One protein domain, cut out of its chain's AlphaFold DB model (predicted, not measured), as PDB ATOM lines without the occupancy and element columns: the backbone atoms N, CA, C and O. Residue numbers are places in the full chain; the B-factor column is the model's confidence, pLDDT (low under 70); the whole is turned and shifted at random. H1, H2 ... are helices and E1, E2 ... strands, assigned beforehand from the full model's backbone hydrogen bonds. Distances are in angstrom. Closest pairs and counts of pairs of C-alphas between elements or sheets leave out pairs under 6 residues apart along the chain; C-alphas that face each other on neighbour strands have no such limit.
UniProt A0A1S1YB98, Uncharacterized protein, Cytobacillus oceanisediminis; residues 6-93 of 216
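Overview. This is residues 6 to 93 of the 216 residues of an uncharacterized protein of Cytobacillus oceanisediminis (UniProt A0A1S1YB98). A small, twisted wall of four short strands stands between two pairs of helices: H1, over one face, with H2 towards one end of the domain, and H3 with H4 towards the other. The links around Asp 15 and Lys 67 reach to opposite ends of the longest axis. The printed part has 88 residues, in the order E1 H1 H2 E2 H3 H4 E3 E4; the sheet, E1 E3 E4 E2, is mixed, and so is the class, helices and strands. It is compact, with a radius of gyration of the C-alphas of 13.4 A, yet elongated, spanning 43 by 27 by 20 A.

Along the chain. Find C-alpha 6 at (-35.874, -44.242, -15.236), where E1, residues 6 to 9, begins. H1, residues 20 to 28, runs 12.3 A, then come H2, 31 to 35, E2, 41 to 43, H3, 44 to 51, 10.1 A, and H4, 55 to 63, 10.5 A. E3, 74 to 78, covers 13.0 A; E4, 87 to 90, ends at C-alpha 90 at (-36.208, -40.858, -26.033).

Arrangement. E1 and E3 are parallel, with N 8 and O 76 at 2.8 A. E3 and E4 form an antiparallel hairpin, N 75 and O 88 at 2.8 A; E4 and E2 are antiparallel, N 89 and O 42 at 2.9 A. H1 is on the sheet at a height of 9.4 A; H2, H3 and H4 only graze it, H4 only just on it with 5 pairs of C-alphas within 10 A. In H1 to H4 each O i to N i+4 pair is within hydrogen-bond range. E1, H1 H2, E2, with E3 and E4 between the two strands in the sheet, and E2, H3 H4, E3, with E4 between them, are split strand-helix-strand units, two strands of one sheet that are not neighbours, with helices between them along the chain; both crossovers are right-handed.

Size, cuts and confidence. The farthest C-alphas, Asp 15 and Lys 67, are 44.3 A apart. The printed part has no cut and no long link. Residues 7 to 18, 20, 36, 64 to 71 and 79 to 85 are under 70 in pLDDT.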
ATOM      1  N   ILE A   6     -37.227 -43.887 -15.656       70.38
ATOM      2  CA  ILE A   6     -35.874 -44.242 -15.236       70.38
ATOM      3  C   ILE A   6     -35.303 -43.062 -14.450       70.38
ATOM      4  O   ILE A   6     -34.984 -42.017 -15.018       70.38
ATOM      5  N   ASP A   7     -35.182 -43.224 -13.136       68.12
ATOM      6  CA  ASP A   7     -34.586 -42.206 -12.277       68.12
ATOM      7  C   ASP A   7     -33.055 -42.260 -12.385       68.12
ATOM      8  O   ASP A   7     -32.434 -43.301 -12.161       68.12
ATOM      9  N   LEU A   8     -32.441 -41.129 -12.734       68.81
ATOM     10  CA  LEU A   8     -30.995 -40.951 -12.813       68.81
ATOM     11  C   LEU A   8     -30.562 -39.831 -11.868       68.81
ATOM     12  O   LEU A   8     -31.150 -38.749 -11.839       68.81
ATOM     13  N   GLN A   9     -29.494 -40.060 -11.113       65.75
ATOM     14  CA  GLN A   9     -28.868 -39.022 -10.299       65.75
ATOM     15  C   GLN A   9     -27.535 -38.619 -10.925       65.75
ATOM     16  O   GLN A   9     -26.619 -39.431 -11.016       65.75
ATOM     17  N   ILE A  10     -27.414 -37.351 -11.321       67.00
ATOM     18  CA  ILE A  10     -26.165 -36.773 -11.820       67.00
ATOM     19  C   ILE A  10     -25.627 -35.806 -10.771       67.00
ATOM     20  O   ILE A  10     -26.166 -34.722 -10.541       67.00
ATOM     21  N   ASN A  11     -24.521 -36.195 -10.142       64.31
ATOM     22  CA  ASN A  11     -23.821 -35.361  -9.173       64.31
ATOM     23  C   ASN A  11     -22.712 -34.573  -9.880       64.31
ATOM     24  O   ASN A  11     -21.639 -35.104 -10.158       64.31
ATOM     25  N   ILE A  12     -22.976 -33.297 -10.163       61.88
ATOM     26  CA  ILE A  12     -21.980 -32.351 -10.688       61.88
ATOM     27  C   ILE A  12     -21.387 -31.585  -9.503       61.88
ATOM     28  O   ILE A  12     -22.142 -31.158  -8.623       61.88
ATOM     29  N   LYS A  13     -20.054 -31.458  -9.444       57.62
ATOM     30  CA  LYS A  13     -19.349 -30.833  -8.311       57.62
ATOM     31  C   LYS A  13     -19.900 -29.421  -8.017       57.62
ATOM     32  O   LYS A  13     -20.252 -28.681  -8.930       57.62
ATOM     33  N   ALA A  14     -20.034 -29.096  -6.727       51.44
ATOM     34  CA  ALA A  14     -20.764 -27.934  -6.190       51.44
ATOM     35  C   ALA A  14     -20.223 -26.557  -6.593       51.44
ATOM     36  O   ALA A  14     -20.927 -25.556  -6.511       51.44
ATOM     37  N   ASP A  15     -18.983 -26.525  -7.035       57.00
ATOM     38  CA  ASP A  15     -18.201 -25.356  -7.397       57.00
ATOM     39  C   ASP A  15     -18.448 -24.873  -8.839       57.00
ATOM     40  O   ASP A  15     -17.971 -23.801  -9.206       57.00
ATOM     41  N   GLN A  16     -19.239 -25.594  -9.647       62.62
ATOM     42  CA  GLN A  16     -19.554 -25.205 -11.026       62.62
ATOM     43  C   GLN A  16     -21.047 -25.369 -11.343       62.62
ATOM     44  O   GLN A  16     -21.567 -26.476 -11.483       62.62
ATOM     45  N   LYS A  17     -21.752 -24.241 -11.498       61.59
ATOM     46  CA  LYS A  17     -23.074 -24.218 -12.133       61.59
ATOM     47  C   LYS A  17     -22.876 -24.411 -13.636       61.59
ATOM     48  O   LYS A  17     -22.253 -23.568 -14.272       61.59
ATOM     49  N   VAL A  18     -23.414 -25.493 -14.180       66.81
ATOM     50  CA  VAL A  18     -23.317 -25.832 -15.608       66.81
ATOM     51  C   VAL A  18     -24.502 -25.272 -16.385       66.81
ATOM     52  O   VAL A  18     -25.621 -25.169 -15.867       66.81
ATOM     53  N   SER A  19     -24.247 -24.894 -17.633       71.25
ATOM     54  CA  SER A  19     -25.271 -24.515 -18.609       71.25
ATOM     55  C   SER A  19     -26.183 -25.696 -18.975       71.25
ATOM     56  O   SER A  19     -25.940 -26.849 -18.605       71.25
ATOM     57  N   TYR A  20     -27.272 -25.408 -19.693       67.75
ATOM     58  CA  TYR A  20     -28.200 -26.436 -20.168       67.75
ATOM     59  C   TYR A  20     -27.508 -27.410 -21.131       67.75
ATOM     60  O   TYR A  20     -27.672 -28.623 -21.010       67.75
ATOM     61  N   GLU A  21     -26.680 -26.875 -22.021       70.69
ATOM     62  CA  GLU A  21     -25.925 -27.600 -23.034       70.69
ATOM     63  C   GLU A  21     -24.880 -28.518 -22.387       70.69
ATOM     64  O   GLU A  21     -24.799 -29.701 -22.720       70.69
ATOM     65  N   GLU A  22     -24.134 -28.009 -21.404       72.00
ATOM     66  CA  GLU A  22     -23.152 -28.803 -20.654       72.00
ATOM     67  C   GLU A  22     -23.824 -29.912 -19.832       72.00
ATOM     68  O   GLU A  22     -23.326 -31.039 -19.785       72.00
ATOM     69  N   GLY A  23     -24.979 -29.627 -19.220       73.69
ATOM     70  CA  GLY A  23     -25.774 -30.624 -18.502       73.69
ATOM     71  C   GLY A  23     -26.306 -31.728 -19.421       73.69
ATOM     72  O   GLY A  23     -26.237 -32.910 -19.076       73.69
ATOM     73  N   LEU A  24     -26.785 -31.362 -20.612       71.75
ATOM     74  CA  LEU A  24     -27.264 -32.308 -21.619       71.75
ATOM     75  C   LEU A  24     -26.123 -33.196 -22.145       71.75
ATOM     76  O   LEU A  24     -26.290 -34.410 -22.251       71.75
ATOM     77  N   GLU A  25     -24.951 -32.624 -22.426       73.19
ATOM     78  CA  GLU A  25     -23.767 -33.384 -22.846       73.19
ATOM     79  C   GLU A  25     -23.261 -34.343 -21.759       73.19
ATOM     80  O   GLU A  25     -22.891 -35.482 -22.058       73.19
ATOM     81  N   ALA A  26     -23.283 -33.925 -20.491       74.31
ATOM     82  CA  ALA A  26     -22.936 -34.793 -19.368       74.31
ATOM     83  C   ALA A  26     -23.921 -35.966 -19.222       74.31
ATOM     84  O   ALA A  26     -23.500 -37.106 -19.019       74.31
ATOM     85  N   LEU A  27     -25.223 -35.706 -19.377       76.62
ATOM     86  CA  LEU A  27     -26.264 -36.732 -19.344       76.62
ATOM     87  C   LEU A  27     -26.103 -37.746 -20.484       76.62
ATOM     88  O   LEU A  27     -26.150 -38.948 -20.234       76.62
ATOM     89  N   LYS A  28     -25.843 -37.290 -21.717       72.62
ATOM     90  CA  LYS A  28     -25.606 -38.175 -22.874       72.62
ATOM     91  C   LYS A  28     -24.422 -39.123 -22.664       72.62
ATOM     92  O   LYS A  28     -24.456 -40.262 -23.117       72.62
ATOM     93  N   LYS A  29     -23.382 -38.662 -21.965       74.38
ATOM     94  CA  LYS A  29     -22.172 -39.445 -21.655       74.38
ATOM     95  C   LYS A  29     -22.316 -40.297 -20.389       74.38
ATOM     96  O   LYS A  29     -21.384 -41.019 -20.038       74.38
ATOM     97  N   HIS A  30     -23.451 -40.221 -19.691       77.00
ATOM     98  CA  HIS A  30     -23.662 -40.971 -18.461       77.00
ATOM     99  C   HIS A  30     -23.701 -42.488 -18.750       77.00
ATOM    100  O   HIS A  30     -24.430 -42.918 -19.654       77.00
ATOM    101  N   PRO A  31     -22.981 -43.330 -17.980       73.19
ATOM    102  CA  PRO A  31     -22.894 -44.769 -18.240       73.19
ATOM    103  C   PRO A  31     -24.252 -45.468 -18.306       73.19
ATOM    104  O   PRO A  31     -24.453 -46.349 -19.137       73.19
ATOM    105  N   ASP A  32     -25.201 -45.064 -17.462       71.25
ATOM    106  CA  ASP A  32     -26.529 -45.683 -17.452       71.25
ATOM    107  C   ASP A  32     -27.363 -45.303 -18.679       71.25
ATOM    108  O   ASP A  32     -28.081 -46.151 -19.194       71.25
ATOM    109  N   VAL A  33     -27.192 -44.100 -19.239       74.06
ATOM    110  CA  VAL A  33     -27.832 -43.719 -20.512       74.06
ATOM    111  C   VAL A  33     -27.282 -44.565 -21.662       74.06
ATOM    112  O   VAL A  33     -28.049 -45.076 -22.479       74.06
ATOM    113  N   SER A  34     -25.966 -44.800 -21.670       71.00
ATOM    114  CA  SER A  34     -25.309 -45.663 -22.662       71.00
ATOM    115  C   SER A  34     -25.759 -47.127 -22.556       71.00
ATOM    116  O   SER A  34     -26.059 -47.748 -23.572       71.00
ATOM    117  N   LYS A  35     -25.882 -47.681 -21.338       71.31
ATOM    118  CA  LYS A  35     -26.395 -49.052 -21.112       71.31
ATOM    119  C   LYS A  35     -27.841 -49.231 -21.578       71.31
ATOM    120  O   LYS A  35     -28.217 -50.324 -21.986       71.31
ATOM    121  N   LEU A  36     -28.647 -48.173 -21.497       69.25
ATOM    122  CA  LEU A  36     -30.052 -48.175 -21.909       69.25
ATOM    123  C   LEU A  36     -30.240 -48.022 -23.425       69.25
ATOM    124  O   LEU A  36     -31.370 -48.132 -23.903       69.25
ATOM    125  N   ASN A  37     -29.152 -47.790 -24.170       71.56
ATOM    126  CA  ASN A  37     -29.140 -47.606 -25.621       71.56
ATOM    127  C   ASN A  37     -30.108 -46.502 -26.100       71.56
ATOM    128  O   ASN A  37     -30.781 -46.649 -27.119       71.56
ATOM    129  N   ILE A  38     -30.207 -45.397 -25.351       74.00
ATOM    130  CA  ILE A  38     -31.004 -44.233 -25.761       74.00
ATOM    131  C   ILE A  38     -30.108 -43.315 -26.598       74.00
ATOM    132  O   ILE A  38     -29.263 -42.608 -26.053       74.00
ATOM    133  N   GLN A  39     -30.277 -43.339 -27.923       74.75
ATOM    134  CA  GLN A  39     -29.429 -42.571 -28.847       74.75
ATOM    135  C   GLN A  39     -29.838 -41.098 -28.966       74.75
ATOM    136  O   GLN A  39     -28.984 -40.215 -29.031       74.75
ATOM    137  N   TYR A  40     -31.141 -40.829 -28.994       83.88
ATOM    138  CA  TYR A  40     -31.700 -39.513 -29.299       83.88
ATOM    139  C   TYR A  40     -32.505 -39.022 -28.104       83.88
ATOM    140  O   TYR A  40     -33.637 -39.452 -27.895       83.88
ATOM    141  N   LEU A  41     -31.904 -38.160 -27.287       84.81
ATOM    142  CA  LEU A  41     -32.504 -37.681 -26.047       84.81
ATOM    143  C   LEU A  41     -32.836 -36.189 -26.160       84.81
ATOM    144  O   LEU A  41     -31.932 -35.375 -26.348       84.81
ATOM    145  N   SER A  42     -34.114 -35.845 -26.005       86.00
ATOM    146  CA  SER A  42     -34.616 -34.462 -26.061       86.00
ATOM    147  C   SER A  42     -35.240 -34.053 -24.733       86.00
ATOM    148  O   SER A  42     -35.783 -34.891 -24.005       86.00
ATOM    149  N   SER A  43     -35.165 -32.769 -24.391       85.62
ATOM    150  CA  SER A  43     -35.726 -32.297 -23.126       85.62
ATOM    151  C   SER A  43     -37.219 -32.012 -23.223       85.62
ATOM    152  O   SER A  43     -37.736 -31.669 -24.286       85.62
ATOM    153  N   ILE A  44     -37.928 -32.102 -22.093       87.50
ATOM    154  CA  ILE A  44     -39.367 -31.815 -22.070       87.50
ATOM    155  C   ILE A  44     -39.690 -30.422 -22.628       87.50
ATOM    156  O   ILE A  44     -40.641 -30.299 -23.381       87.50
ATOM    157  N   ASN A  45     -38.891 -29.388 -22.340       86.06
ATOM    158  CA  ASN A  45     -39.196 -28.022 -22.785       86.06
ATOM    159  C   ASN A  45     -39.148 -27.886 -24.311       86.06
ATOM    160  O   ASN A  45     -40.068 -27.323 -24.896       86.06
ATOM    161  N   GLU A  46     -38.128 -28.465 -24.948       85.19
ATOM    162  CA  GLU A  46     -38.022 -28.501 -26.414       85.19
ATOM    163  C   GLU A  46     -39.246 -29.185 -27.027       85.19
ATOM    164  O   GLU A  46     -39.792 -28.735 -28.034       85.19
ATOM    165  N   LEU A  47     -39.713 -30.259 -26.388       89.44
ATOM    166  CA  LEU A  47     -40.870 -31.016 -26.845       89.44
ATOM    167  C   LEU A  47     -42.195 -30.293 -26.586       89.44
ATOM    168  O   LEU A  47     -43.106 -30.443 -27.389       89.44
ATOM    169  N   LEU A  48     -42.330 -29.505 -25.517       89.44
ATOM    170  CA  LEU A  48     -43.528 -28.694 -25.269       89.44
ATOM    171  C   LEU A  48     -43.705 -27.632 -26.347       89.44
ATOM    172  O   LEU A  48     -44.782 -27.539 -26.939       89.44
ATOM    173  N   ASP A  49     -42.636 -26.893 -26.638       85.25
ATOM    174  CA  ASP A  49     -42.636 -25.863 -27.675       85.25
ATOM    175  C   ASP A  49     -42.858 -26.489 -29.049       85.25
ATOM    176  O   ASP A  49     -43.673 -26.017 -29.849       85.25
ATOM    177  N   LEU A  50     -42.182 -27.611 -29.313       87.06
ATOM    178  CA  LEU A  50     -42.358 -28.325 -30.558       87.06
ATOM    179  C   LEU A  50     -43.775 -28.853 -30.697       87.06
ATOM    180  O   LEU A  50     -44.358 -28.649 -31.748       87.06
ATOM    181  N   LEU A  51     -44.335 -29.562 -29.721       88.50
ATOM    182  CA  LEU A  51     -45.660 -30.188 -29.816       88.50
ATOM    183  C   LEU A  51     -46.793 -29.170 -29.623       88.50
ATOM    184  O   LEU A  51     -47.931 -29.465 -29.973       88.50
ATOM    185  N   ASP A  52     -46.469 -27.951 -29.195       87.06
ATOM    186  CA  ASP A  52     -47.405 -26.863 -28.922       87.06
ATOM    187  C   ASP A  52     -48.520 -27.292 -27.954       87.06
ATOM    188  O   ASP A  52     -49.721 -27.154 -28.221       87.06
ATOM    189  N   ILE A  53     -48.089 -27.885 -26.836       87.62
ATOM    190  CA  ILE A  53     -48.939 -28.328 -25.730       87.62
ATOM    191  C   ILE A  53     -48.394 -27.827 -24.396       87.62
ATOM    192  O   ILE A  53     -47.201 -27.586 -24.231       87.62
ATOM    193  N   THR A  54     -49.277 -27.691 -23.408       88.62
ATOM    194  CA  THR A  54     -48.867 -27.306 -22.054       88.62
ATOM    195  C   THR A  54     -48.135 -28.451 -21.364       88.62
ATOM    196  O   THR A  54     -48.377 -29.624 -21.654       88.62
ATOM    197  N   ARG A  55     -47.298 -28.125 -20.373       87.06
ATOM    198  CA  ARG A  55     -46.610 -29.134 -19.559       87.06
ATOM    199  C   ARG A  55     -47.570 -30.141 -18.927       87.06
ATOM    200  O   ARG A  55     -47.364 -31.338 -19.054       87.06
ATOM    201  N   ALA A  56     -48.659 -29.662 -18.328       85.31
ATOM    202  CA  ALA A  56     -49.664 -30.532 -17.723       85.31
ATOM    203  C   ALA A  56     -50.355 -31.449 -18.750       85.31
ATOM    204  O   ALA A  56     -50.727 -32.576 -18.425       85.31
ATOM    205  N   ALA A  57     -50.549 -30.978 -19.988       85.44
ATOM    206  CA  ALA A  57     -51.077 -31.810 -21.064       85.44
ATOM    207  C   ALA A  57     -50.042 -32.839 -21.537       85.44
ATOM    208  O   ALA A  57     -50.413 -33.982 -21.781       85.44
ATOM    209  N   PHE A  58     -48.766 -32.464 -21.631       87.12
ATOM    210  CA  PHE A  58     -47.677 -33.381 -21.964       87.12
ATOM    211  C   PHE A  58     -47.563 -34.499 -20.935       87.12
ATOM    212  O   PHE A  58     -47.621 -35.668 -21.295       87.12
ATOM    213  N   GLU A  59     -47.463 -34.149 -19.652       83.00
ATOM    214  CA  GLU A  59     -47.322 -35.124 -18.570       83.00
ATOM    215  C   GLU A  59     -48.506 -36.103 -18.575       83.00
ATOM    216  O   GLU A  59     -48.290 -37.306 -18.574       83.00
ATOM    217  N   ARG A  60     -49.740 -35.624 -18.760       79.56
ATOM    218  CA  ARG A  60     -50.944 -36.473 -18.829       79.56
ATOM    219  C   ARG A  60     -51.063 -37.337 -20.089       79.56
ATOM    220  O   ARG A  60     -51.598 -38.437 -20.037       79.56
ATOM    221  N   ASN A  61     -50.667 -36.824 -21.252       79.81
ATOM    222  CA  ASN A  61     -50.842 -37.562 -22.507       79.81
ATOM    223  C   ASN A  61     -49.676 -38.514 -22.781       79.81
ATOM    224  O   ASN A  61     -49.886 -39.558 -23.385       79.81
ATOM    225  N   ILE A  62     -48.465 -38.148 -22.360       83.38
ATOM    226  CA  ILE A  62     -47.223 -38.811 -22.770       83.38
ATOM    227  C   ILE A  62     -46.579 -39.562 -21.599       83.38
ATOM    228  O   ILE A  62     -46.152 -40.702 -21.789       83.38
ATOM    229  N   LEU A  63     -46.519 -38.973 -20.395       79.06
ATOM    230  CA  LEU A  63     -45.824 -39.579 -19.245       79.06
ATOM    231  C   LEU A  63     -46.731 -40.468 -18.381       79.06
ATOM    232  O   LEU A  63     -46.339 -41.572 -18.012       79.06
ATOM    233  N   GLU A  64     -47.937 -39.999 -18.069       68.12
ATOM    234  CA  GLU A  64     -48.881 -40.611 -17.135       68.12
ATOM    235  C   GLU A  64     -50.247 -40.776 -17.795       68.12
ATOM    236  O   GLU A  64     -51.144 -39.948 -17.642       68.12
ATOM    237  N   ASN A  65     -50.436 -41.883 -18.506       54.75
ATOM    238  CA  ASN A  65     -51.777 -42.308 -18.871       54.75
ATOM    239  C   ASN A  65     -52.013 -43.730 -18.352       54.75
ATOM    240  O   ASN A  65     -51.568 -44.711 -18.935       54.75
ATOM    241  N   GLU A  66     -52.721 -43.871 -17.229       42.12
ATOM    242  CA  GLU A  66     -53.095 -45.189 -16.691       42.12
ATOM    243  C   GLU A  66     -53.980 -45.994 -17.665       42.12
ATOM    244  O   GLU A  66     -54.012 -47.224 -17.593       42.12
ATOM    245  N   LYS A  67     -54.656 -45.332 -18.621       43.59
ATOM    246  CA  LYS A  67     -55.436 -45.994 -19.684       43.59
ATOM    247  C   LYS A  67     -54.584 -46.431 -20.873       43.59
ATOM    248  O   LYS A  67     -54.957 -47.367 -21.575       43.59
ATOM    249  N   ILE A  68     -53.458 -45.765 -21.111       49.38
ATOM    250  CA  ILE A  68     -52.574 -45.993 -22.253       49.38
ATOM    251  C   ILE A  68     -51.180 -46.109 -21.666       49.38
ATOM    252  O   ILE A  68     -50.530 -45.100 -21.432       49.38
ATOM    253  N   LYS A  69     -50.703 -47.325 -21.394       55.31
ATOM    254  CA  LYS A  69     -49.285 -47.554 -21.087       55.31
ATOM    255  C   LYS A  69     -48.472 -47.060 -22.288       55.31
ATOM    256  O   LYS A  69     -48.202 -47.846 -23.188       55.31
ATOM    257  N   THR A  70     -48.141 -45.766 -22.321       66.44
ATOM    258  CA  THR A  70     -47.685 -45.059 -23.530       66.44
ATOM    259  C   THR A  70     -46.423 -45.689 -24.100       66.44
ATOM    260  O   THR A  70     -46.175 -45.584 -25.293       66.44
ATOM    261  N   GLY A  71     -45.648 -46.363 -23.244       66.50
ATOM    262  CA  GLY A  71     -44.382 -46.996 -23.597       66.50
ATOM    263  C   GLY A  71     -43.242 -45.990 -23.718       66.50
ATOM    264  O   GLY A  71     -42.099 -46.403 -23.879       66.50
ATOM    265  N   VAL A  72     -43.527 -44.690 -23.575       79.94
ATOM    266  CA  VAL A  72     -42.540 -43.623 -23.731       79.94
ATOM    267  C   VAL A  72     -41.576 -43.640 -22.553       79.94
ATOM    268  O   VAL A  72     -41.901 -43.220 -21.436       79.94
ATOM    269  N   ARG A  73     -40.371 -44.147 -22.815       79.31
ATOM    270  CA  ARG A  73     -39.277 -44.146 -21.849       79.31
ATOM    271  C   ARG A  73     -38.815 -42.720 -21.601       79.31
ATOM    272  O   ARG A  73     -38.557 -41.956 -22.533       79.31
ATOM    273  N   HIS A  74     -38.684 -42.376 -20.326       81.00
ATOM    274  CA  HIS A  74     -38.185 -41.072 -19.930       81.00
ATOM    275  C   HIS A  74     -37.228 -41.155 -18.751       81.00
ATOM    276  O   HIS A  74     -37.363 -41.994 -17.858       81.00
ATOM    277  N   LEU A  75     -36.249 -40.256 -18.776       79.56
ATOM    278  CA  LEU A  75     -35.242 -40.098 -17.745       79.56
ATOM    279  C   LEU A  75     -35.653 -38.957 -16.825       79.56
ATOM    280  O   LEU A  75     -35.899 -37.841 -17.291       79.56
ATOM    281  N   ASN A  76     -35.684 -39.234 -15.527       79.19
ATOM    282  CA  ASN A  76     -35.881 -38.234 -14.491       79.19
ATOM    283  C   ASN A  76     -34.539 -37.962 -13.807       79.19
ATOM    284  O   ASN A  76     -34.020 -38.794 -13.067       79.19
ATOM    285  N   VAL A  77     -33.949 -36.812 -14.110       76.31
ATOM    286  CA  VAL A  77     -32.597 -36.441 -13.704       76.31
ATOM    287  C   VAL A  77     -32.645 -35.571 -12.457       76.31
ATOM    288  O   VAL A  77     -33.241 -34.493 -12.437       76.31
ATOM    289  N   THR A  78     -31.965 -36.015 -11.408       70.69
ATOM    290  CA  THR A  78     -31.810 -35.273 -10.153       70.69
ATOM    291  C   THR A  78     -30.353 -34.855  -9.942       70.69
ATOM    292  O   THR A  78     -29.433 -35.562 -10.345       70.69
ATOM    293  N   GLY A  79     -30.130 -33.685  -9.331       68.56
ATOM    294  CA  GLY A  79     -28.789 -33.161  -9.044       68.56
ATOM    295  C   GLY A  79     -28.811 -31.713  -8.546       68.56
ATOM    296  O   GLY A  79     -29.606 -30.902  -9.026       68.56
ATOM    297  N   SER A  80     -27.950 -31.380  -7.579       61.25
ATOM    298  CA  SER A  80     -27.912 -30.066  -6.908       61.25
ATOM    299  C   SER A  80     -27.521 -28.913  -7.842       61.25
ATOM    300  O   SER A  80     -27.999 -27.797  -7.661       61.25
ATOM    301  N   ASN A  81     -26.706 -29.197  -8.869       67.12
ATOM    302  CA  ASN A  81     -26.188 -28.216  -9.839       67.12
ATOM    303  C   ASN A  81     -26.641 -28.491 -11.277       67.12
ATOM    304  O   ASN A  81     -26.054 -27.974 -12.222       67.12
ATOM    305  N   PHE A  82     -27.666 -29.326 -11.450       67.56
ATOM    306  CA  PHE A  82     -28.196 -29.658 -12.765       67.56
ATOM    307  C   PHE A  82     -29.270 -28.635 -13.195       67.56
ATOM    308  O   PHE A  82     -30.010 -28.134 -12.335       67.56
ATOM    309  N   PRO A  83     -29.389 -28.305 -14.496       68.44
ATOM    310  CA  PRO A  83     -30.441 -27.433 -15.017       68.44
ATOM    311  C   PRO A  83     -31.860 -27.832 -14.568       68.44
ATOM    312  O   PRO A  83     -32.150 -28.988 -14.265       68.44
ATOM    313  N   ARG A  84     -32.784 -26.859 -14.538       68.06
ATOM    314  CA  ARG A  84     -34.176 -27.070 -14.075       68.06
ATOM    315  C   ARG A  84     -34.946 -28.107 -14.897       68.06
ATOM    316  O   ARG A  84     -35.922 -28.665 -14.397       68.06
ATOM    317  N   THR A  85     -34.536 -28.345 -16.139       68.75
ATOM    318  CA  THR A  85     -35.142 -29.353 -17.004       68.75
ATOM    319  C   THR A  85     -34.659 -30.729 -16.572       68.75
ATOM    320  O   THR A  85     -33.534 -31.121 -16.852       68.75
ATOM    321  N   ARG A  86     -35.508 -31.437 -15.829       77.25
ATOM    322  CA  ARG A  86     -35.171 -32.728 -15.214       77.25
ATOM    323  C   ARG A  86     -35.764 -33.924 -15.942       77.25
ATOM    324  O   ARG A  86     -35.437 -35.047 -15.601       77.25
ATOM    325  N   ILE A  87     -36.625 -33.695 -16.929       82.25
ATOM    326  CA  ILE A  87     -37.291 -34.763 -17.673       82.25
ATOM    327  C   ILE A  87     -36.776 -34.755 -19.105       82.25
ATOM    328  O   ILE A  87     -36.845 -33.729 -19.792       82.25
ATOM    329  N   TYR A  88     -36.291 -35.914 -19.535       84.88
ATOM    330  CA  TYR A  88     -35.786 -36.150 -20.878       84.88
ATOM    331  C   TYR A  88     -36.448 -37.376 -21.490       84.88
ATOM    332  O   TYR A  88     -36.680 -38.364 -20.798       84.88
ATOM    333  N   ILE A  89     -36.736 -37.315 -22.784       86.19
ATOM    334  CA  ILE A  89     -37.509 -38.325 -23.506       86.19
ATOM    335  C   ILE A  89     -36.663 -38.900 -24.637       86.19
ATOM    336  O   ILE A  89     -35.972 -38.151 -25.333       86.19
ATOM    337  N   GLY A  90     -36.741 -40.216 -24.835       87.81
ATOM    338  CA  GLY A  90     -36.208 -40.858 -26.033       87.81
ATOM    339  C   GLY A  90     -37.018 -40.446 -27.264       87.81
ATOM    340  O   GLY A  90     -38.222 -40.689 -27.331       87.81
ATOM    341  N   ALA A  91     -36.376 -39.818 -28.246       90.50
ATOM    342  CA  ALA A  91     -37.041 -39.351 -29.459       90.50
ATOM    343  C   ALA A  91     -37.657 -40.511 -30.257       90.50
ATOM    344  O   ALA A  91     -38.742 -40.346 -30.804       90.50
ATOM    345  N   VAL A  92     -37.012 -41.685 -30.274       92.19
ATOM    346  CA  VAL A  92     -37.551 -42.903 -30.907       92.19
ATOM    347  C   VAL A  92     -38.872 -43.297 -30.253       92.19
ATOM    348  O   VAL A  92     -39.888 -43.360 -30.939       92.19
ATOM    349  N   ASP A  93     -38.885 -43.441 -28.922       89.06
ATOM    350  CA  ASP A  93     -40.089 -43.821 -28.175       89.06
ATOM    351  C   ASP A  93     -41.220 -42.789 -28.358       89.06
ATOM    352  O   ASP A  93     -42.399 -43.140 -28.429       89.06
TER     353      ASP A  93